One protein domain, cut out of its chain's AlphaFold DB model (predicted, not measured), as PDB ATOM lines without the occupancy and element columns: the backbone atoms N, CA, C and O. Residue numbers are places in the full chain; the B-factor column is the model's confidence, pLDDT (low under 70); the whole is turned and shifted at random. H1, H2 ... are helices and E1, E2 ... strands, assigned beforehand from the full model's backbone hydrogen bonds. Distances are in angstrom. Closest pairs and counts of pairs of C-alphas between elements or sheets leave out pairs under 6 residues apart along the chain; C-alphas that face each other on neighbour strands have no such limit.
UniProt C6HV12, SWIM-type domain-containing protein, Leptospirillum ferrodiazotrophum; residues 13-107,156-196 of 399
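Overview. This is residues 13 to 107 and 156 to 196 of the 399 residues of the protein "SWIM-type domain-containing protein" of Leptospirillum ferrodiazotrophum (UniProt C6HV12). A twisted antiparallel sheet of four strands has H4 in the middle of the domain, crossing one face, with H2 and H3 packed on H4. H1 stands at one end of the sheet, by the start of E1 and the end of E2, and the short H5 is near the other end, by the turn from E1 to E2. The printed part has 136 residues, with five named helices and four named strands in the order H1 H2 H3 E1 E2 E3 E4 H4 H5; the sheet order is E1 E2 E3 E4, and the class is mixed, helices and strands. The whole is compact and rounded, with a radius of gyration of the C-alphas of 13.9 A and spans of 37 by 31 by 30 A.

Arrangement. Start at H1, residues 13 to 28, which is on the sheet, 8.4 A high, over E1, residues 78 to 84, and E2, residues 87 to 93. Its closest C-alphas to E1 are those of Ala 23 and Ile 79, 5.6 A apart. Next find H2, residues 47 to 58, and H3, residues 66 to 74; both touch H4, residues 170 to 183. Gly 49 and Gly 180 are the closest C-alphas of H2 and H4, 4.1 A, at a shallow tilt of 26 degrees, opposite ways. Gly 69 and Ala 174 are those of H3 and H4, 4.0 A, at a steep tilt of 58 degrees, the same way. E1, E2 and E3, residues 97 to 104, form a meander, each strand the antiparallel neighbour of the one before, with hairpins E1 and E2, E2 and E3. Look for N 82 and O 89 at 2.9 A, then N 90 and O 100 at 3.0 A. E3 pairs antiparallel with E4, residues 156 to 160, through N 103 and O 157, 2.9 A. H4 is on the sheet at a height of 8.3 A; Ala 90 and Ala 175 are its closest C-alphas to E2, 6.2 A. H5, residues 188 to 193, is on the same face as H4. In all five helices every O i to N i+4 pair is within hydrogen-bond range.

Along the chain. Find C-alpha 13 at (-24.726, -4.979, -61.308); H1 runs 22.3 A from there. H2 spans 16.1 A and H3 12.5 A. E1, from C-alpha 78 at (-31.768, -6.786, -49.114), spans 16.8 A, E2 19.9 A, E3 22.9 A and E4 13.3 A. H4 spans 20.3 A; H5 spans 8.8 A and ends at C-alpha 193, (-45.679, -10.853, -37.160).

Size, cuts and confidence. The C-alphas of Lys 28 and Ser 60 are the two farthest apart, 41.2 A. Residues 108 to 155 are cut out, and C-alphas 107 and 156 are 11.7 A apart across the cut. The link from H1 to H2, residues 29 to 46, is long. The mean pLDDT of the printed part is 92.5, and no printed residue is under 70.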
ATOM      1  N   ALA A  13     -25.622  -3.835 -61.491       91.25
ATOM      2  CA  ALA A  13     -24.726  -4.979 -61.308       91.25
ATOM      3  C   ALA A  13     -23.710  -4.750 -60.171       91.25
ATOM      4  O   ALA A  13     -23.554  -5.612 -59.312       91.25
ATOM      5  N   GLN A  14     -23.105  -3.559 -60.086       92.19
ATOM      6  CA  GLN A  14     -22.184  -3.210 -58.995       92.19
ATOM      7  C   GLN A  14     -22.894  -3.085 -57.637       92.19
ATOM      8  O   GLN A  14     -22.286  -3.347 -56.602       92.19
ATOM      9  N   ARG A  15     -24.180  -2.699 -57.605       90.69
ATOM     10  CA  ARG A  15     -24.973  -2.670 -56.358       90.69
ATOM     11  C   ARG A  15     -25.275  -4.086 -55.863       90.69
ATOM     12  O   ARG A  15     -25.065  -4.359 -54.685       90.69
ATOM     13  N   ARG A  16     -25.679  -4.986 -56.771       91.19
ATOM     14  CA  ARG A  16     -25.852  -6.426 -56.498       91.19
ATOM     15  C   ARG A  16     -24.555  -7.055 -56.005       91.19
ATOM     16  O   ARG A  16     -24.553  -7.729 -54.985       91.19
ATOM     17  N   GLU A  17     -23.441  -6.786 -56.680       92.31
ATOM     18  CA  GLU A  17     -22.138  -7.324 -56.293       92.31
ATOM     19  C   GLU A  17     -21.693  -6.828 -54.904       92.31
ATOM     20  O   GLU A  17     -21.196  -7.622 -54.108       92.31
ATOM     21  N   LYS A  18     -21.937  -5.554 -54.559       91.75
ATOM     22  CA  LYS A  18     -21.706  -5.027 -53.200       91.75
ATOM     23  C   LYS A  18     -22.580  -5.719 -52.153       91.75
ATOM     24  O   LYS A  18     -22.050  -6.160 -51.139       91.75
ATOM     25  N   ALA A  19     -23.878  -5.881 -52.415       92.31
ATOM     26  CA  ALA A  19     -24.787  -6.594 -51.516       92.31
ATOM     27  C   ALA A  19     -24.327  -8.047 -51.282       92.31
ATOM     28  O   ALA A  19     -24.196  -8.482 -50.140       92.31
ATOM     29  N   LEU A  20     -23.969  -8.768 -52.350       92.38
ATOM     30  CA  LEU A  20     -23.431 -10.131 -52.271       92.38
ATOM     31  C   LEU A  20     -22.070 -10.196 -51.555       92.38
ATOM     32  O   LEU A  20     -21.806 -11.167 -50.846       92.38
ATOM     33  N   LYS A  21     -21.206  -9.183 -51.705       93.06
ATOM     34  CA  LYS A  21     -19.927  -9.090 -50.980       93.06
ATOM     35  C   LYS A  21     -20.145  -8.917 -49.477       93.06
ATOM     36  O   LYS A  21     -19.538  -9.663 -48.714       93.06
ATOM     37  N   GLU A  22     -21.022  -8.011 -49.041       92.38
ATOM     38  CA  GLU A  22     -21.321  -7.846 -47.608       92.38
ATOM     39  C   GLU A  22     -22.054  -9.067 -47.025       92.38
ATOM     40  O   GLU A  22     -21.675  -9.540 -45.954       92.38
ATOM     41  N   ALA A  23     -23.007  -9.658 -47.757       90.69
ATOM     42  CA  ALA A  23     -23.674 -10.899 -47.350       90.69
ATOM     43  C   ALA A  23     -22.665 -12.039 -47.109       90.69
ATOM     44  O   ALA A  23     -22.676 -12.675 -46.055       90.69
ATOM     45  N   ARG A  24     -21.721 -12.238 -48.041       92.00
ATOM     46  CA  ARG A  24     -20.646 -13.239 -47.911       92.00
ATOM     47  C   ARG A  24     -19.688 -12.948 -46.752       92.00
ATOM     48  O   ARG A  24     -19.164 -13.896 -46.175       92.00
ATOM     49  N   LYS A  25     -19.438 -11.681 -46.390       92.00
ATOM     50  CA  LYS A  25     -18.642 -11.345 -45.190       92.00
ATOM     51  C   LYS A  25     -19.374 -11.742 -43.909       92.00
ATOM     52  O   LYS A  25     -18.772 -12.382 -43.057       92.00
ATOM     53  N   ALA A  26     -20.655 -11.400 -43.791       90.50
ATOM     54  CA  ALA A  26     -21.465 -11.734 -42.619       90.50
ATOM     55  C   ALA A  26     -21.644 -13.255 -42.453       90.50
ATOM     56  O   ALA A  26     -21.462 -13.775 -41.355       90.50
ATOM     57  N   GLN A  27     -21.867 -13.984 -43.553       90.88
ATOM     58  CA  GLN A  27     -21.870 -15.454 -43.561       90.88
ATOM     59  C   GLN A  27     -20.522 -16.039 -43.099       90.88
ATOM     60  O   GLN A  27     -20.498 -16.942 -42.268       90.88
ATOM     61  N   LYS A  28     -19.388 -15.489 -43.564       91.69
ATOM     62  CA  LYS A  28     -18.047 -15.871 -43.074       91.69
ATOM     63  C   LYS A  28     -17.804 -15.520 -41.601       91.69
ATOM     64  O   LYS A  28     -16.984 -16.170 -40.966       91.69
ATOM     65  N   ALA A  29     -18.513 -14.532 -41.061       91.12
ATOM     66  CA  ALA A  29     -18.525 -14.191 -39.640       91.12
ATOM     67  C   ALA A  29     -19.549 -15.019 -38.828       91.12
ATOM     68  O   ALA A  29     -19.918 -14.625 -37.724       91.12
ATOM     69  N   GLY A  30     -20.051 -16.136 -39.374       88.00
ATOM     70  CA  GLY A  30     -20.995 -17.032 -38.699       88.00
ATOM     71  C   GLY A  30     -22.431 -16.506 -38.599       88.00
ATOM     72  O   GLY A  30     -23.260 -17.127 -37.941       88.00
ATOM     73  N   THR A  31     -22.757 -15.377 -39.239       89.69
ATOM     74  CA  THR A  31     -24.120 -14.829 -39.212       89.69
ATOM     75  C   THR A  31     -24.994 -15.540 -40.244       89.69
ATOM     76  O   THR A  31     -24.759 -15.428 -41.450       89.69
ATOM     77  N   VAL A  32     -26.036 -16.233 -39.782       90.19
ATOM     78  CA  VAL A  32     -27.104 -16.739 -40.652       90.19
ATOM     79  C   VAL A  32     -27.902 -15.541 -41.165       90.19
ATOM     80  O   VAL A  32     -28.533 -14.840 -40.382       90.19
ATOM     81  N   LEU A  33     -27.850 -15.294 -42.476       90.94
ATOM     82  CA  LEU A  33     -28.653 -14.268 -43.143       90.94
ATOM     83  C   LEU A  33     -29.769 -14.915 -43.955       90.94
ATOM     84  O   LEU A  33     -29.534 -15.916 -44.636       90.94
ATOM     85  N   SER A  34     -30.937 -14.280 -43.971       93.19
ATOM     86  CA  SER A  34     -32.048 -14.649 -44.847       93.19
ATOM     87  C   SER A  34     -32.222 -13.589 -45.943       93.19
ATOM     88  O   SER A  34     -33.017 -12.660 -45.784       93.19
ATOM     89  N   PRO A  35     -31.482 -13.646 -47.068       92.31
ATOM     90  CA  PRO A  35     -31.636 -12.677 -48.153       92.31
ATOM     91  C   PRO A  35     -33.030 -12.746 -48.797       92.31
ATOM     92  O   PRO A  35     -33.761 -13.732 -48.664       92.31
ATOM     93  N   VAL A  36     -33.393 -11.695 -49.537       92.12
ATOM     94  CA  VAL A  36     -34.602 -11.671 -50.378       92.12
ATOM     95  C   VAL A  36     -34.177 -11.556 -51.838       92.12
ATOM     96  O   VAL A  36     -33.542 -10.576 -52.230       92.12
ATOM     97  N   HIS A  37     -34.533 -12.551 -52.649       85.31
ATOM     98  CA  HIS A  37     -34.381 -12.506 -54.103       85.31
ATOM     99  C   HIS A  37     -35.752 -12.387 -54.766       85.31
ATOM    100  O   HIS A  37     -36.639 -13.196 -54.525       85.31
ATOM    101  N   VAL A  38     -35.904 -11.368 -55.612       89.06
ATOM    102  CA  VAL A  38     -37.104 -11.139 -56.423       89.06
ATOM    103  C   VAL A  38     -36.755 -11.369 -57.886       89.06
ATOM    104  O   VAL A  38     -35.893 -10.693 -58.449       89.06
ATOM    105  N   GLU A  39     -37.441 -12.328 -58.495       82.44
ATOM    106  CA  GLU A  39     -37.224 -12.745 -59.877       82.44
ATOM    107  C   GLU A  39     -38.239 -12.106 -60.829       82.44
ATOM    108  O   GLU A  39     -39.453 -12.180 -60.630       82.44
ATOM    109  N   GLY A  40     -37.744 -11.537 -61.929       84.56
ATOM    110  CA  GLY A  40     -38.589 -10.974 -62.979       84.56
ATOM    111  C   GLY A  40     -39.154  -9.590 -62.643       84.56
ATOM    112  O   GLY A  40     -38.467  -8.732 -62.089       84.56
ATOM    113  N   ARG A  41     -40.392  -9.322 -63.090       85.12
ATOM    114  CA  ARG A  41     -40.986  -7.967 -63.078       85.12
ATOM    115  C   ARG A  41     -41.835  -7.661 -61.842       85.12
ATOM    116  O   ARG A  41     -41.853  -6.502 -61.416       85.12
ATOM    117  N   LYS A  42     -42.564  -8.645 -61.305       91.25
ATOM    118  CA  LYS A  42     -43.391  -8.503 -60.092       91.25
ATOM    119  C   LYS A  42     -42.515  -8.622 -58.838       91.25
ATOM    120  O   LYS A  42     -41.440  -9.200 -58.912       91.25
ATOM    121  N   ILE A  43     -42.954  -8.041 -57.718       91.69
ATOM    122  CA  ILE A  43     -42.306  -8.241 -56.407       91.69
ATOM    123  C   ILE A  43     -42.846  -9.508 -55.745       91.69
ATOM    124  O   ILE A  43     -42.053 -10.331 -55.306       91.69
ATOM    125  N   ALA A  44     -44.168  -9.674 -55.769       92.62
ATOM    126  CA  ALA A  44     -44.865 -10.854 -55.283       92.62
ATOM    127  C   ALA A  44     -45.664 -11.563 -56.391       92.62
ATOM    128  O   ALA A  44     -46.163 -10.944 -57.343       92.62
ATOM    129  N   LYS A  45     -45.789 -12.879 -56.257       91.06
ATOM    130  CA  LYS A  45     -46.398 -13.834 -57.187       91.06
ATOM    131  C   LYS A  45     -47.693 -14.432 -56.606       91.06
ATOM    132  O   LYS A  45     -48.615 -14.661 -57.386       91.06
ATOM    133  N   THR A  46     -47.786 -14.622 -55.287       90.88
ATOM    134  CA  THR A  46     -48.959 -15.173 -54.578       90.88
ATOM    135  C   THR A  46     -49.985 -14.104 -54.200       90.88
ATOM    136  O   THR A  46     -49.700 -12.909 -54.278       90.88
ATOM    137  N   VAL A  47     -51.162 -14.538 -53.734       90.75
ATOM    138  CA  VAL A  47     -52.207 -13.652 -53.194       90.75
ATOM    139  C   VAL A  47     -51.726 -12.932 -51.928       90.75
ATOM    140  O   VAL A  47     -51.917 -11.726 -51.817       90.75
ATOM    141  N   TRP A  48     -51.048 -13.637 -51.013       92.06
ATOM    142  CA  TRP A  48     -50.524 -13.077 -49.761       92.06
ATOM    143  C   TRP A  48     -49.525 -11.943 -50.001       92.06
ATOM    144  O   TRP A  48     -49.696 -10.832 -49.496       92.06
ATOM    145  N   GLY A  49     -48.493 -12.210 -50.806       93.38
ATOM    146  CA  GLY A  49     -47.467 -11.220 -51.112       93.38
ATOM    147  C   GLY A  49     -47.989 -10.055 -51.959       93.38
ATOM    148  O   GLY A  49     -47.521  -8.930 -51.781       93.38
ATOM    149  N   GLN A  50     -48.953 -10.297 -52.863       92.69
ATOM    150  CA  GLN A  50     -49.590  -9.236 -53.658       92.69
ATOM    151  C   GLN A  50     -50.438  -8.332 -52.769       92.69
ATOM    152  O   GLN A  50     -50.116  -7.153 -52.669       92.69
ATOM    153  N   ALA A  51     -51.387  -8.889 -52.012       92.81
ATOM    154  CA  ALA A  51     -52.221  -8.116 -51.095       92.81
ATOM    155  C   ALA A  51     -51.380  -7.298 -50.099       92.81
ATOM    156  O   ALA A  51     -51.693  -6.139 -49.845       92.81
ATOM    157  N   TRP A  52     -50.275  -7.846 -49.573       94.31
ATOM    158  CA  TRP A  52     -49.361  -7.092 -48.704       94.31
ATOM    159  C   TRP A  52     -48.721  -5.885 -49.414       94.31
ATOM    160  O   TRP A  52     -48.606  -4.807 -48.827       94.31
ATOM    161  N   CYS A  53     -48.313  -6.043 -50.679       93.44
ATOM    162  CA  CYS A  53     -47.807  -4.932 -51.489       93.44
ATOM    163  C   CYS A  53     -48.907  -3.907 -51.801       93.44
ATOM    164  O   CYS A  53     -48.639  -2.712 -51.743       93.44
ATOM    165  N   ASP A  54     -50.125  -4.359 -52.093       92.12
ATOM    166  CA  ASP A  54     -51.260  -3.500 -52.439       92.12
ATOM    167  C   ASP A  54     -51.738  -2.693 -51.212       92.12
ATOM    168  O   ASP A  54     -51.972  -1.490 -51.309       92.12
ATOM    169  N   ASN A  55     -51.759  -3.311 -50.024       91.62
ATOM    170  CA  ASN A  55     -51.990  -2.647 -48.735       91.62
ATOM    171  C   ASN A  55     -50.931  -1.568 -48.459       91.62
ATOM    172  O   ASN A  55     -51.281  -0.418 -48.204       91.62
ATOM    173  N   LEU A  56     -49.640  -1.894 -48.604       90.31
ATOM    174  CA  LEU A  56     -48.546  -0.920 -48.493       90.31
ATOM    175  C   LEU A  56     -48.683   0.242 -49.495       90.31
ATOM    176  O   LEU A  56     -48.282   1.367 -49.200       90.31
ATOM    177  N   GLU A  57     -49.225  -0.025 -50.684       91.06
ATOM    178  CA  GLU A  57     -49.429   0.957 -51.753       91.06
ATOM    179  C   GLU A  57     -50.705   1.797 -51.584       91.06
ATOM    180  O   GLU A  57     -50.773   2.889 -52.148       91.06
ATOM    181  N   SER A  58     -51.656   1.361 -50.749       89.19
ATOM    182  CA  SER A  58     -52.822   2.158 -50.334       89.19
ATOM    183  C   SER A  58     -52.456   3.353 -49.439       89.19
ATOM    184  O   SER A  58     -53.212   4.319 -49.345       89.19
ATOM    185  N   TYR A  59     -51.279   3.316 -48.803       85.31
ATOM    186  CA  TYR A  59     -50.808   4.347 -47.881       85.31
ATOM    187  C   TYR A  59     -50.360   5.609 -48.651       85.31
ATOM    188  O   TYR A  59     -49.187   5.758 -49.021       85.31
ATOM    189  N   SER A  60     -51.305   6.530 -48.879       73.44
ATOM    190  CA  SER A  60     -51.150   7.794 -49.628       73.44
ATOM    191  C   SER A  60     -49.845   8.537 -49.335       73.44
ATOM    192  O   SER A  60     -49.122   8.941 -50.250       73.44
ATOM    193  N   ASP A  61     -49.516   8.659 -48.053       81.75
ATOM    194  CA  ASP A  61     -48.427   9.479 -47.519       81.75
ATOM    195  C   ASP A  61     -47.044   9.005 -47.994       81.75
ATOM    196  O   ASP A  61     -46.074   9.771 -48.028       81.75
ATOM    197  N   TYR A  62     -46.946   7.740 -48.412       83.00
ATOM    198  CA  TYR A  62     -45.704   7.107 -48.849       83.00
ATOM    199  C   TYR A  62     -45.605   6.924 -50.366       83.00
ATOM    200  O   TYR A  62     -44.542   6.520 -50.853       83.00
ATOM    201  N   ALA A  63     -46.637   7.273 -51.143       83.00
ATOM    202  CA  ALA A  63     -46.693   7.038 -52.591       83.00
ATOM    203  C   ALA A  63     -45.462   7.577 -53.358       83.00
ATOM    204  O   ALA A  63     -44.973   6.935 -54.290       83.00
ATOM    205  N   ASN A  64     -44.884   8.708 -52.925       87.50
ATOM    206  CA  ASN A  64     -43.666   9.284 -53.522       87.50
ATOM    207  C   ASN A  64     -42.341   8.609 -53.079       87.50
ATOM    208  O   ASN A  64     -41.303   8.792 -53.725       87.50
ATOM    209  N   ARG A  65     -42.354   7.793 -52.015       86.56
ATOM    210  CA  ARG A  65     -41.195   7.045 -51.482       86.56
ATOM    211  C   ARG A  65     -41.129   5.619 -52.027       86.56
ATOM    212  O   ARG A  65     -40.046   5.152 -52.409       86.56
ATOM    213  N   LEU A  66     -42.279   4.951 -52.129       91.62
ATOM    214  CA  LEU A  66     -42.403   3.540 -52.510       91.62
ATOM    215  C   LEU A  66     -41.686   3.142 -53.823       91.62
ATOM    216  O   LEU A  66     -40.999   2.118 -53.813       91.62
ATOM    217  N   PRO A  67     -41.713   3.909 -54.940       92.56
ATOM    218  CA  PRO A  67     -41.013   3.537 -56.182       92.56
ATOM    219  C   PRO A  67     -39.498   3.325 -56.015       92.56
ATOM    220  O   PRO A  67     -38.899   2.467 -56.677       92.56
ATOM    221  N   ARG A  68     -38.866   4.065 -55.092       92.38
ATOM    222  CA  ARG A  68     -37.439   3.903 -54.764       92.38
ATOM    223  C   ARG A  68     -37.205   2.616 -53.962       92.38
ATOM    224  O   ARG A  68     -36.229   1.921 -54.238       92.38
ATOM    225  N   GLY A  69     -38.122   2.258 -53.060       93.62
ATOM    226  CA  GLY A  69     -38.127   0.982 -52.332       93.62
ATOM    227  C   GLY A  69     -38.313  -0.232 -53.247       93.62
ATOM    228  O   GLY A  69     -37.454  -1.118 -53.258       93.62
ATOM    229  N   ARG A  70     -39.346  -0.215 -54.110       94.06
ATOM    230  CA  ARG A  70     -39.581  -1.234 -55.161       94.06
ATOM    231  C   ARG A  70     -38.308  -1.503 -55.977       94.06
ATOM    232  O   ARG A  70     -37.979  -2.647 -56.286       94.06
ATOM    233  N   SER A  71     -37.570  -0.438 -56.302       93.44
ATOM    234  CA  SER A  71     -36.316  -0.511 -57.060       93.44
ATOM    235  C   SER A  71     -35.152  -1.124 -56.273       93.44
ATOM    236  O   SER A  71     -34.292  -1.755 -56.877       93.44
ATOM    237  N   TYR A  72     -35.074  -0.961 -54.950       94.00
ATOM    238  CA  TYR A  72     -34.016  -1.580 -54.135       94.00
ATOM    239  C   TYR A  72     -34.255  -3.092 -53.977       94.00
ATOM    240  O   TYR A  72     -33.316  -3.870 -54.141       94.00
ATOM    241  N   VAL A  73     -35.512  -3.513 -53.786       94.38
ATOM    242  CA  VAL A  73     -35.912  -4.933 -53.757       94.38
ATOM    243  C   VAL A  73     -35.585  -5.659 -55.061       94.38
ATOM    244  O   VAL A  73     -34.823  -6.622 -55.045       94.38
ATOM    245  N   LYS A  74     -36.048  -5.155 -56.214       93.38
ATOM    246  CA  LYS A  74     -35.767  -5.782 -57.526       93.38
ATOM    247  C   LYS A  74     -34.273  -5.790 -57.882       93.38
ATOM    248  O   LYS A  74     -33.814  -6.592 -58.693       93.38
ATOM    249  N   ASN A  75     -33.487  -4.916 -57.255       92.06
ATOM    250  CA  ASN A  75     -32.037  -4.872 -57.407       92.06
ATOM    251  C   ASN A  75     -31.279  -5.731 -56.382       92.06
ATOM    252  O   ASN A  75     -30.056  -5.660 -56.376       92.06
ATOM    253  N   GLY A  76     -31.947  -6.553 -55.563       92.50
ATOM    254  CA  GLY A  76     -31.285  -7.461 -54.615       92.50
ATOM    255  C   GLY A  76     -30.511  -6.733 -53.514       92.50
ATOM    256  O   GLY A  76     -29.461  -7.202 -53.085       92.50
ATOM    257  N   ALA A  77     -30.980  -5.551 -53.095       94.75
ATOM    258  CA  ALA A  77     -30.310  -4.750 -52.069       94.75
ATOM    259  C   ALA A  77     -30.525  -5.278 -50.638       94.75
ATOM    260  O   ALA A  77     -29.806  -4.861 -49.734       94.75
ATOM    261  N   ILE A  78     -31.507  -6.157 -50.416       96.62
ATOM    262  CA  ILE A  78     -31.768  -6.786 -49.114       96.62
ATOM    263  C   ILE A  78     -30.832  -7.987 -48.960       96.62
ATOM    264  O   ILE A  78     -31.036  -9.014 -49.610       96.62
ATOM    265  N   ILE A  79     -29.818  -7.862 -48.101       95.75
ATOM    266  CA  ILE A  79     -28.918  -8.985 -47.787       95.75
ATOM    267  C   ILE A  79     -29.510  -9.914 -46.726       95.75
ATOM    268  O   ILE A  79     -29.101 -11.066 -46.629       95.75
ATOM    269  N   ASP A  80     -30.463  -9.404 -45.946       96.38
ATOM    270  CA  ASP A  80     -31.065 -10.085 -44.807       96.38
ATOM    271  C   ASP A  80     -32.437  -9.477 -44.478       96.38
ATOM    272  O   ASP A  80     -32.587  -8.251 -44.497       96.38
ATOM    273  N   LEU A  81     -33.425 -10.324 -44.194       97.25
ATOM    274  CA  LEU A  81     -34.752  -9.954 -43.704       97.25
ATOM    275  C   LEU A  81     -35.332 -11.106 -42.877       97.25
ATOM    276  O   LEU A  81     -35.695 -12.152 -43.427       97.25
ATOM    277  N   ALA A  82     -35.447 -10.874 -41.574       96.19
ATOM    278  CA  ALA A  82     -36.056 -11.763 -40.596       96.19
ATOM    279  C   ALA A  82     -37.389 -11.179 -40.106       96.19
ATOM    280  O   ALA A  82     -37.515  -9.965 -39.914       96.19
ATOM    281  N   ILE A  83     -38.375 -12.052 -39.904       96.81
ATOM    282  CA  ILE A  83     -39.684 -11.711 -39.343       96.81
ATOM    283  C   ILE A  83     -39.793 -12.425 -37.994       96.81
ATOM    284  O   ILE A  83     -39.652 -13.642 -37.913       96.81
ATOM    285  N   GLU A  84     -40.003 -11.641 -36.946       95.31
ATOM    286  CA  GLU A  84     -40.148 -12.027 -35.545       95.31
ATOM    287  C   GLU A  84     -41.555 -11.618 -35.058       95.31
ATOM    288  O   GLU A  84     -42.213 -10.787 -35.698       95.31
ATOM    289  N   PRO A  85     -42.040 -12.134 -33.913       95.38
ATOM    290  CA  PRO A  85     -43.292 -11.667 -33.326       95.38
ATOM    291  C   PRO A  85     -43.288 -10.151 -33.080       95.38
ATOM    292  O   PRO A  85     -42.431  -9.629 -32.366       95.38
ATOM    293  N   GLY A  86     -44.223  -9.432 -33.708       95.25
ATOM    294  CA  GLY A  86     -44.329  -7.970 -33.630       95.25
ATOM    295  C   GLY A  86     -43.186  -7.175 -34.279       95.25
ATOM    296  O   GLY A  86     -43.143  -5.955 -34.115       95.25
ATOM    297  N   LYS A  87     -42.235  -7.802 -34.990       96.81
ATOM    298  CA  LYS A  87     -41.039  -7.104 -35.495       96.81
ATOM    299  C   LYS A  87     -40.483  -7.685 -36.797       96.81
ATOM    300  O   LYS A  87     -40.310  -8.885 -36.942       96.81
ATOM    301  N   VAL A  88     -40.093  -6.818 -37.726       97.69
ATOM    302  CA  VAL A  88     -39.277  -7.168 -38.897       97.69
ATOM    303  C   VAL A  88     -37.918  -6.492 -38.766       97.69
ATOM    304  O   VAL A  88     -37.835  -5.268 -38.632       97.69
ATOM    305  N   ARG A  89     -36.846  -7.280 -38.847       97.50
ATOM    306  CA  ARG A  89     -35.465  -6.782 -38.922       97.50
ATOM    307  C   ARG A  89     -34.939  -7.018 -40.327       97.50
ATOM    308  O   ARG A  89     -35.070  -8.119 -40.856       97.50
ATOM    309  N   ALA A  90     -34.332  -6.007 -40.939       97.62
ATOM    310  CA  ALA A  90     -33.743  -6.147 -42.268       97.62
ATOM    311  C   ALA A  90     -32.424  -5.384 -42.403       97.62
ATOM    312  O   ALA A  90     -32.192  -4.367 -41.746       97.62
ATOM    313  N   GLN A  91     -31.561  -5.860 -43.300       97.12
ATOM    314  CA  GLN A  91     -30.289  -5.227 -43.627       97.12
ATOM    315  C   GLN A  91     -30.251  -4.913 -45.125       97.12
ATOM    316  O   GLN A  91     -30.334  -5.808 -45.973       97.12
ATOM    317  N   VAL A  92     -30.148  -3.623 -45.459       96.88
ATOM    318  CA  VAL A  92     -30.274  -3.122 -46.836       96.88
ATOM    319  C   VAL A  92     -29.002  -2.397 -47.265       96.88
ATOM    320  O   VAL A  92     -28.573  -1.420 -46.649       96.88
ATOM    321  N   MET A  93     -28.411  -2.861 -48.361       95.56
ATOM    322  CA  MET A  93     -27.221  -2.292 -48.982       95.56
ATOM    323  C   MET A  93     -27.581  -1.038 -49.795       95.56
ATOM    324  O   MET A  93     -28.137  -1.120 -50.892       95.56
ATOM    325  N   GLY A  94     -27.256   0.138 -49.259       91.81
ATOM    326  CA  GLY A  94     -27.360   1.423 -49.951       91.81
ATOM    327  C   GLY A  94     -25.986   1.975 -50.337       91.81
ATOM    328  O   GLY A  94     -25.198   1.322 -51.018       91.81
ATOM    329  N   SER A  95     -25.693   3.204 -49.906       90.56
ATOM    330  CA  SER A  95     -24.336   3.779 -49.924       90.56
ATOM    331  C   SER A  95     -23.406   3.109 -48.905       90.56
ATOM    332  O   SER A  95     -22.222   2.940 -49.178       90.56
ATOM    333  N   SER A  96     -23.964   2.701 -47.768       92.69
ATOM    334  CA  SER A  96     -23.392   1.777 -46.788       92.69
ATOM    335  C   SER A  96     -24.434   0.692 -46.492       92.69
ATOM    336  O   SER A  96     -25.555   0.754 -47.007       92.69
ATOM    337  N   LEU A  97     -24.087  -0.300 -45.673       95.44
ATOM    338  CA  LEU A  97     -25.089  -1.194 -45.102       95.44
ATOM    339  C   LEU A  97     -25.934  -0.412 -44.082       95.44
ATOM    340  O   LEU A  97     -25.379   0.304 -43.247       95.44
ATOM    341  N   TYR A  98     -27.259  -0.526 -44.167       96.69
ATOM    342  CA  TYR A  98     -28.204   0.083 -43.230       96.69
ATOM    343  C   TYR A  98     -29.029  -0.995 -42.533       96.69
ATOM    344  O   TYR A  98     -29.453  -1.957 -43.176       96.69
ATOM    345  N   ARG A  99     -29.269  -0.818 -41.231       97.00
ATOM    346  CA  ARG A  99     -30.162  -1.664 -40.431       97.00
ATOM    347  C   ARG A  99     -31.537  -1.014 -40.367       97.00
ATOM    348  O   ARG A  99     -31.630   0.189 -40.125       97.00
ATOM    349  N   ILE A 100     -32.570  -1.804 -40.616       97.69
ATOM    350  CA  ILE A 100     -33.979  -1.419 -40.590       97.69
ATOM    351  C   ILE A 100     -34.631  -2.230 -39.474       97.69
ATOM    352  O   ILE A 100     -34.447  -3.447 -39.411       97.69
ATOM    353  N   GLU A 101     -35.412  -1.560 -38.636       97.44
ATOM    354  CA  GLU A 101     -36.325  -2.198 -37.697       97.44
ATOM    355  C   GLU A 101     -37.727  -1.635 -37.936       97.44
ATOM    356  O   GLU A 101     -37.924  -0.420 -37.983       97.44
ATOM    357  N   ILE A 102     -38.691  -2.527 -38.132       97.00
ATOM    358  CA  ILE A 102     -40.105  -2.199 -38.290       97.00
ATOM    359  C   ILE A 102     -40.840  -2.950 -37.189       97.00
ATOM    360  O   ILE A 102     -40.839  -4.180 -37.189       97.00
ATOM    361  N   THR A 103     -41.448  -2.231 -36.256       96.75
ATOM    362  CA  THR A 103     -42.274  -2.829 -35.200       96.75
ATOM    363  C   THR A 103     -43.729  -2.746 -35.635       96.75
ATOM    364  O   THR A 103     -44.181  -1.691 -36.074       96.75
ATOM    365  N   VAL A 104     -44.454  -3.854 -35.525       95.25
ATOM    366  CA  VAL A 104     -45.868  -3.971 -35.890       95.25
ATOM    367  C   VAL A 104     -46.648  -4.354 -34.639       95.25
ATOM    368  O   VAL A 104     -46.253  -5.269 -33.917       95.25
ATOM    369  N   ALA A 105     -47.747  -3.656 -34.364       93.69
ATOM    370  CA  ALA A 105     -48.606  -3.978 -33.230       93.69
ATOM    371  C   ALA A 105     -49.171  -5.414 -33.345       93.69
ATOM    372  O   ALA A 105     -49.431  -5.882 -34.462       93.69
ATOM    373  N   PRO A 106     -49.413  -6.119 -32.224       92.75
ATOM    374  CA  PRO A 106     -50.193  -7.352 -32.252       92.75
ATOM    375  C   PRO A 106     -51.622  -7.066 -32.737       92.75
ATOM    376  O   PRO A 106     -52.125  -5.950 -32.584       92.75
ATOM    377  N   ALA A 107     -52.298  -8.066 -33.303       90.25
ATOM    378  CA  ALA A 107     -53.717  -7.931 -33.622       90.25
ATOM    379  C   ALA A 107     -54.547  -7.758 -32.331       90.25
ATOM    380  O   ALA A 107     -54.353  -8.482 -31.353       90.25
ATOM    381  N   ILE A 156     -47.794   0.556 -37.258       92.69
ATOM    382  CA  ILE A 156     -46.442   0.302 -37.784       92.69
ATOM    383  C   ILE A 156     -45.473   1.422 -37.372       92.69
ATOM    384  O   ILE A 156     -45.514   2.534 -37.899       92.69
ATOM    385  N   ALA A 157     -44.520   1.112 -36.492       94.38
ATOM    386  CA  ALA A 157     -43.405   2.003 -36.170       94.38
ATOM    387  C   ALA A 157     -42.185   1.690 -37.054       94.38
ATOM    388  O   ALA A 157     -41.779   0.535 -37.191       94.38
ATOM    389  N   LEU A 158     -41.587   2.726 -37.650       95.12
ATOM    390  CA  LEU A 158     -40.540   2.612 -38.671       95.12
ATOM    391  C   LEU A 158     -39.206   3.186 -38.173       95.12
ATOM    392  O   LEU A 158     -39.144   4.344 -37.761       95.12
ATOM    393  N   SER A 159     -38.124   2.408 -38.265       95.75
ATOM    394  CA  SER A 159     -36.767   2.829 -37.901       95.75
ATOM    395  C   SER A 159     -35.732   2.366 -38.931       95.75
ATOM    396  O   SER A 159     -35.798   1.256 -39.465       95.75
ATOM    397  N   CYS A 160     -34.748   3.216 -39.234       96.69
ATOM    398  CA  CYS A 160     -33.652   2.882 -40.142       96.69
ATOM    399  C   CYS A 160     -32.387   3.679 -39.814       96.69
ATOM    400  O   CYS A 160     -32.423   4.898 -39.688       96.69
ATOM    401  N   SER A 161     -31.232   3.011 -39.787       96.44
ATOM    402  CA  SER A 161     -29.928   3.599 -39.442       96.44
ATOM    403  C   SER A 161     -29.305   4.469 -40.555       96.44
ATOM    404  O   SER A 161     -28.086   4.465 -40.737       96.44
ATOM    405  N   CYS A 162     -30.118   5.149 -41.370       94.81
ATOM    406  CA  CYS A 162     -29.662   5.954 -42.507       94.81
ATOM    407  C   CYS A 162     -29.900   7.456 -42.272       94.81
ATOM    408  O   CYS A 162     -30.860   7.802 -41.592       94.81
ATOM    409  N   PRO A 163     -29.106   8.360 -42.878       92.44
ATOM    410  CA  PRO A 163     -29.222   9.813 -42.682       92.44
ATOM    411  C   PRO A 163     -30.390  10.449 -43.472       92.44
ATOM    412  O   PRO A 163     -30.268  11.554 -43.993       92.44
ATOM    413  N   ASP A 164     -31.501   9.728 -43.625       89.94
ATOM    414  CA  ASP A 164     -32.753  10.213 -44.213       89.94
ATOM    415  C   ASP A 164     -33.728  10.424 -43.051       89.94
ATOM    416  O   ASP A 164     -34.046   9.473 -42.341       89.94
ATOM    417  N   TRP A 165     -34.150  11.668 -42.823       83.94
ATOM    418  CA  TRP A 165     -35.024  12.047 -41.706       83.94
ATOM    419  C   TRP A 165     -36.500  11.694 -41.947       83.94
ATOM    420  O   TRP A 165     -37.331  11.871 -41.059       83.94
ATOM    421  N   ALA A 166     -36.849  11.195 -43.138       84.25
ATOM    422  CA  ALA A 166     -38.193  10.715 -43.425       84.25
ATOM    423  C   ALA A 166     -38.466   9.363 -42.745       84.25
ATOM    424  O   ALA A 166     -37.732   8.396 -42.962       84.25
ATOM    425  N   SER A 167     -39.583   9.274 -42.014       83.88
ATOM    426  CA  SER A 167     -40.075   8.051 -41.356       83.88
ATOM    427  C   SER A 167     -40.113   6.841 -42.298       83.88
ATOM    428  O   SER A 167     -39.609   5.773 -41.955       83.88
ATOM    429  N   MET A 168     -40.607   7.021 -43.530       90.75
ATOM    430  CA  MET A 168     -40.419   6.052 -44.611       90.75
ATOM    431  C   MET A 168     -39.318   6.482 -45.588       90.75
ATOM    432  O   MET A 168     -39.560   7.048 -46.660       90.75
ATOM    433  N   CYS A 169     -38.078   6.142 -45.245       94.56
ATOM    434  CA  CYS A 169     -36.965   6.206 -46.184       94.56
ATOM    435  C   CYS A 169     -37.057   5.085 -47.244       94.56
ATOM    436  O   CYS A 169     -37.747   4.072 -47.089       94.56
ATOM    437  N   LYS A 170     -36.283   5.212 -48.329       94.44
ATOM    438  CA  LYS A 170     -36.229   4.209 -49.419       94.44
ATOM    439  C   LYS A 170     -35.834   2.791 -48.961       94.44
ATOM    440  O   LYS A 170     -36.164   1.831 -49.651       94.44
ATOM    441  N   HIS A 171     -35.107   2.654 -47.847       96.25
ATOM    442  CA  HIS A 171     -34.670   1.356 -47.320       96.25
ATOM    443  C   HIS A 171     -35.773   0.675 -46.497       96.25
ATOM    444  O   HIS A 171     -35.951  -0.532 -46.621       96.25
ATOM    445  N   VAL A 172     -36.555   1.450 -45.735       96.50
ATOM    446  CA  VAL A 172     -37.768   0.978 -45.045       96.50
ATOM    447  C   VAL A 172     -38.793   0.490 -46.065       96.50
ATOM    448  O   VAL A 172     -39.253  -0.644 -45.980       96.50
ATOM    449  N   ALA A 173     -39.064   1.294 -47.100       95.75
ATOM    450  CA  ALA A 173     -39.931   0.884 -48.205       95.75
ATOM    451  C   ALA A 173     -39.428  -0.406 -48.882       95.75
ATOM    452  O   ALA A 173     -40.221  -1.286 -49.199       95.75
ATOM    453  N   ALA A 174     -38.109  -0.560 -49.071       96.19
ATOM    454  CA  ALA A 174     -37.540  -1.806 -49.583       96.19
ATOM    455  C   ALA A 174     -37.805  -2.992 -48.639       96.19
ATOM    456  O   ALA A 174     -38.274  -4.023 -49.104       96.19
ATOM    457  N   ALA A 175     -37.569  -2.852 -47.332       96.88
ATOM    458  CA  ALA A 175     -37.840  -3.910 -46.358       96.88
ATOM    459  C   ALA A 175     -39.323  -4.329 -46.345       96.88
ATOM    460  O   ALA A 175     -39.608  -5.523 -46.376       96.88
ATOM    461  N   LEU A 176     -40.262  -3.379 -46.412       96.00
ATOM    462  CA  LEU A 176     -41.703  -3.667 -46.473       96.00
ATOM    463  C   LEU A 176     -42.101  -4.430 -47.750       96.00
ATOM    464  O   LEU A 176     -42.855  -5.398 -47.669       96.00
ATOM    465  N   TYR A 177     -41.531  -4.093 -48.913       96.25
ATOM    466  CA  TYR A 177     -41.673  -4.920 -50.125       96.25
ATOM    467  C   TYR A 177     -40.984  -6.289 -50.008       96.25
ATOM    468  O   TYR A 177     -41.432  -7.266 -50.608       96.25
ATOM    469  N   GLY A 178     -39.900  -6.374 -49.234       96.38
ATOM    470  CA  GLY A 178     -39.206  -7.620 -48.921       96.38
ATOM    471  C   GLY A 178     -40.034  -8.570 -48.051       96.38
ATOM    472  O   GLY A 178     -39.940  -9.778 -48.244       96.38
ATOM    473  N   VAL A 179     -40.887  -8.042 -47.162       96.62
ATOM    474  CA  VAL A 179     -41.884  -8.837 -46.421       96.62
ATOM    475  C   VAL A 179     -42.885  -9.463 -47.390       96.62
ATOM    476  O   VAL A 179     -43.060 -10.674 -47.352       96.62
ATOM    477  N   GLY A 180     -43.454  -8.698 -48.328       95.38
ATOM    478  CA  GLY A 180     -44.369  -9.245 -49.344       95.38
ATOM    479  C   GLY A 180     -43.739 -10.375 -50.171       95.38
ATOM    480  O   GLY A 180     -44.352 -11.420 -50.370       95.38
ATOM    481  N   ALA A 181     -42.471 -10.217 -50.566       95.25
ATOM    482  CA  ALA A 181     -41.702 -11.261 -51.251       95.25
ATOM    483  C   ALA A 181     -41.293 -12.453 -50.350       95.25
ATOM    484  O   ALA A 181     -40.901 -13.496 -50.871       95.25
ATOM    485  N   ARG A 182     -41.375 -12.330 -49.017       95.19
ATOM    486  CA  ARG A 182     -41.198 -13.443 -48.066       95.19
ATOM    487  C   ARG A 182     -42.515 -14.185 -47.818       95.19
ATOM    488  O   ARG A 182     -42.501 -15.410 -47.792       95.19
ATOM    489  N   LEU A 183     -43.634 -13.466 -47.696       93.94
ATOM    490  CA  LEU A 183     -44.979 -14.041 -47.537       93.94
ATOM    491  C   LEU A 183     -45.404 -14.897 -48.745       93.94
ATOM    492  O   LEU A 183     -46.204 -15.809 -48.596       93.94
ATOM    493  N   ASP A 184     -44.814 -14.651 -49.918       91.94
ATOM    494  CA  ASP A 184     -44.892 -15.518 -51.103       91.94
ATOM    495  C   ASP A 184     -44.389 -16.959 -50.876       91.94
ATOM    496  O   ASP A 184     -44.813 -17.868 -51.586       91.94
ATOM    497  N   ALA A 185     -43.452 -17.157 -49.944       91.06
ATOM    498  CA  ALA A 185     -42.836 -18.451 -49.637       91.06
ATOM    499  C   ALA A 185     -43.241 -18.992 -48.254       91.06
ATOM    500  O   ALA A 185     -43.324 -20.204 -48.081       91.06
ATOM    501  N   SER A 186     -43.492 -18.088 -47.304       92.38
ATOM    502  CA  SER A 186     -43.810 -18.370 -45.902       92.38
ATOM    503  C   SER A 186     -44.915 -17.428 -45.388       92.38
ATOM    504  O   SER A 186     -44.627 -16.470 -44.659       92.38
ATOM    505  N   PRO A 187     -46.184 -17.629 -45.790       91.69
ATOM    506  CA  PRO A 187     -47.304 -16.788 -45.362       91.69
ATOM    507  C   PRO A 187     -47.640 -16.927 -43.868       91.69
ATOM    508  O   PRO A 187     -48.207 -16.005 -43.281       91.69
ATOM    509  N   GLU A 188     -47.224 -18.013 -43.211       91.31
ATOM    510  CA  GLU A 188     -47.324 -18.209 -41.759       91.31
ATOM    511  C   GLU A 188     -46.649 -17.081 -40.959       91.31
ATOM    512  O   GLU A 188     -47.118 -16.717 -39.878       91.31
ATOM    513  N   LEU A 189     -45.621 -16.442 -41.533       94.31
ATOM    514  CA  LEU A 189     -44.912 -15.316 -40.921       94.31
ATOM    515  C   LEU A 189     -45.789 -14.066 -40.744       94.31
ATOM    516  O   LEU A 189     -45.447 -13.214 -39.927       94.31
ATOM    517  N   LEU A 190     -46.920 -13.944 -41.451       93.44
ATOM    518  CA  LEU A 190     -47.894 -12.870 -41.216       93.44
ATOM    519  C   LEU A 190     -48.574 -13.023 -39.848       93.44
ATOM    520  O   LEU A 190     -48.696 -12.053 -39.099       93.44
ATOM    521  N   PHE A 191     -48.980 -14.249 -39.515       92.50
ATOM    522  CA  PHE A 191     -49.599 -14.588 -38.234       92.50
ATOM    523  C   PHE A 191     -48.580 -14.423 -37.099       92.50
ATOM    524  O   PHE A 191     -48.882 -13.782 -36.093       92.50
ATOM    525  N   THR A 192     -47.335 -14.873 -37.317       94.12
ATOM    526  CA  THR A 192     -46.204 -14.607 -36.411       94.12
ATOM    527  C   THR A 192     -46.008 -13.108 -36.180       94.12
ATOM    528  O   THR A 192     -46.027 -12.667 -35.034       94.12
ATOM    529  N   LEU A 193     -45.888 -12.305 -37.244       94.88
ATOM    530  CA  LEU A 193     -45.679 -10.853 -37.160       94.88
ATOM    531  C   LEU A 193     -46.792 -10.145 -36.373       94.88
ATOM    532  O   LEU A 193     -46.517  -9.183 -35.664       94.88
ATOM    533  N   ARG A 194     -48.030 -10.636 -36.463       94.00
ATOM    534  CA  ARG A 194     -49.203 -10.084 -35.764       94.00
ATOM    535  C   ARG A 194     -49.500 -10.750 -34.419       94.00
ATOM    536  O   ARG A 194     -50.464 -10.367 -33.758       94.00
ATOM    537  N   ASN A 195     -48.630 -11.666 -33.991       92.25
ATOM    538  CA  ASN A 195     -48.645 -12.350 -32.701       92.25
ATOM    539  C   ASN A 195     -49.950 -13.126 -32.417       92.25
ATOM    540  O   ASN A 195     -50.475 -13.083 -31.306       92.25
ATOM    541  N   VAL A 196     -50.463 -13.824 -33.436       90.25
ATOM    542  CA  VAL A 196     -51.637 -14.719 -33.376       90.25
ATOM    543  C   VAL A 196     -51.274 -16.100 -33.925       90.25
ATOM    544  O   VAL A 196     -50.403 -16.198 -34.793       90.25
TER     545      VAL A 196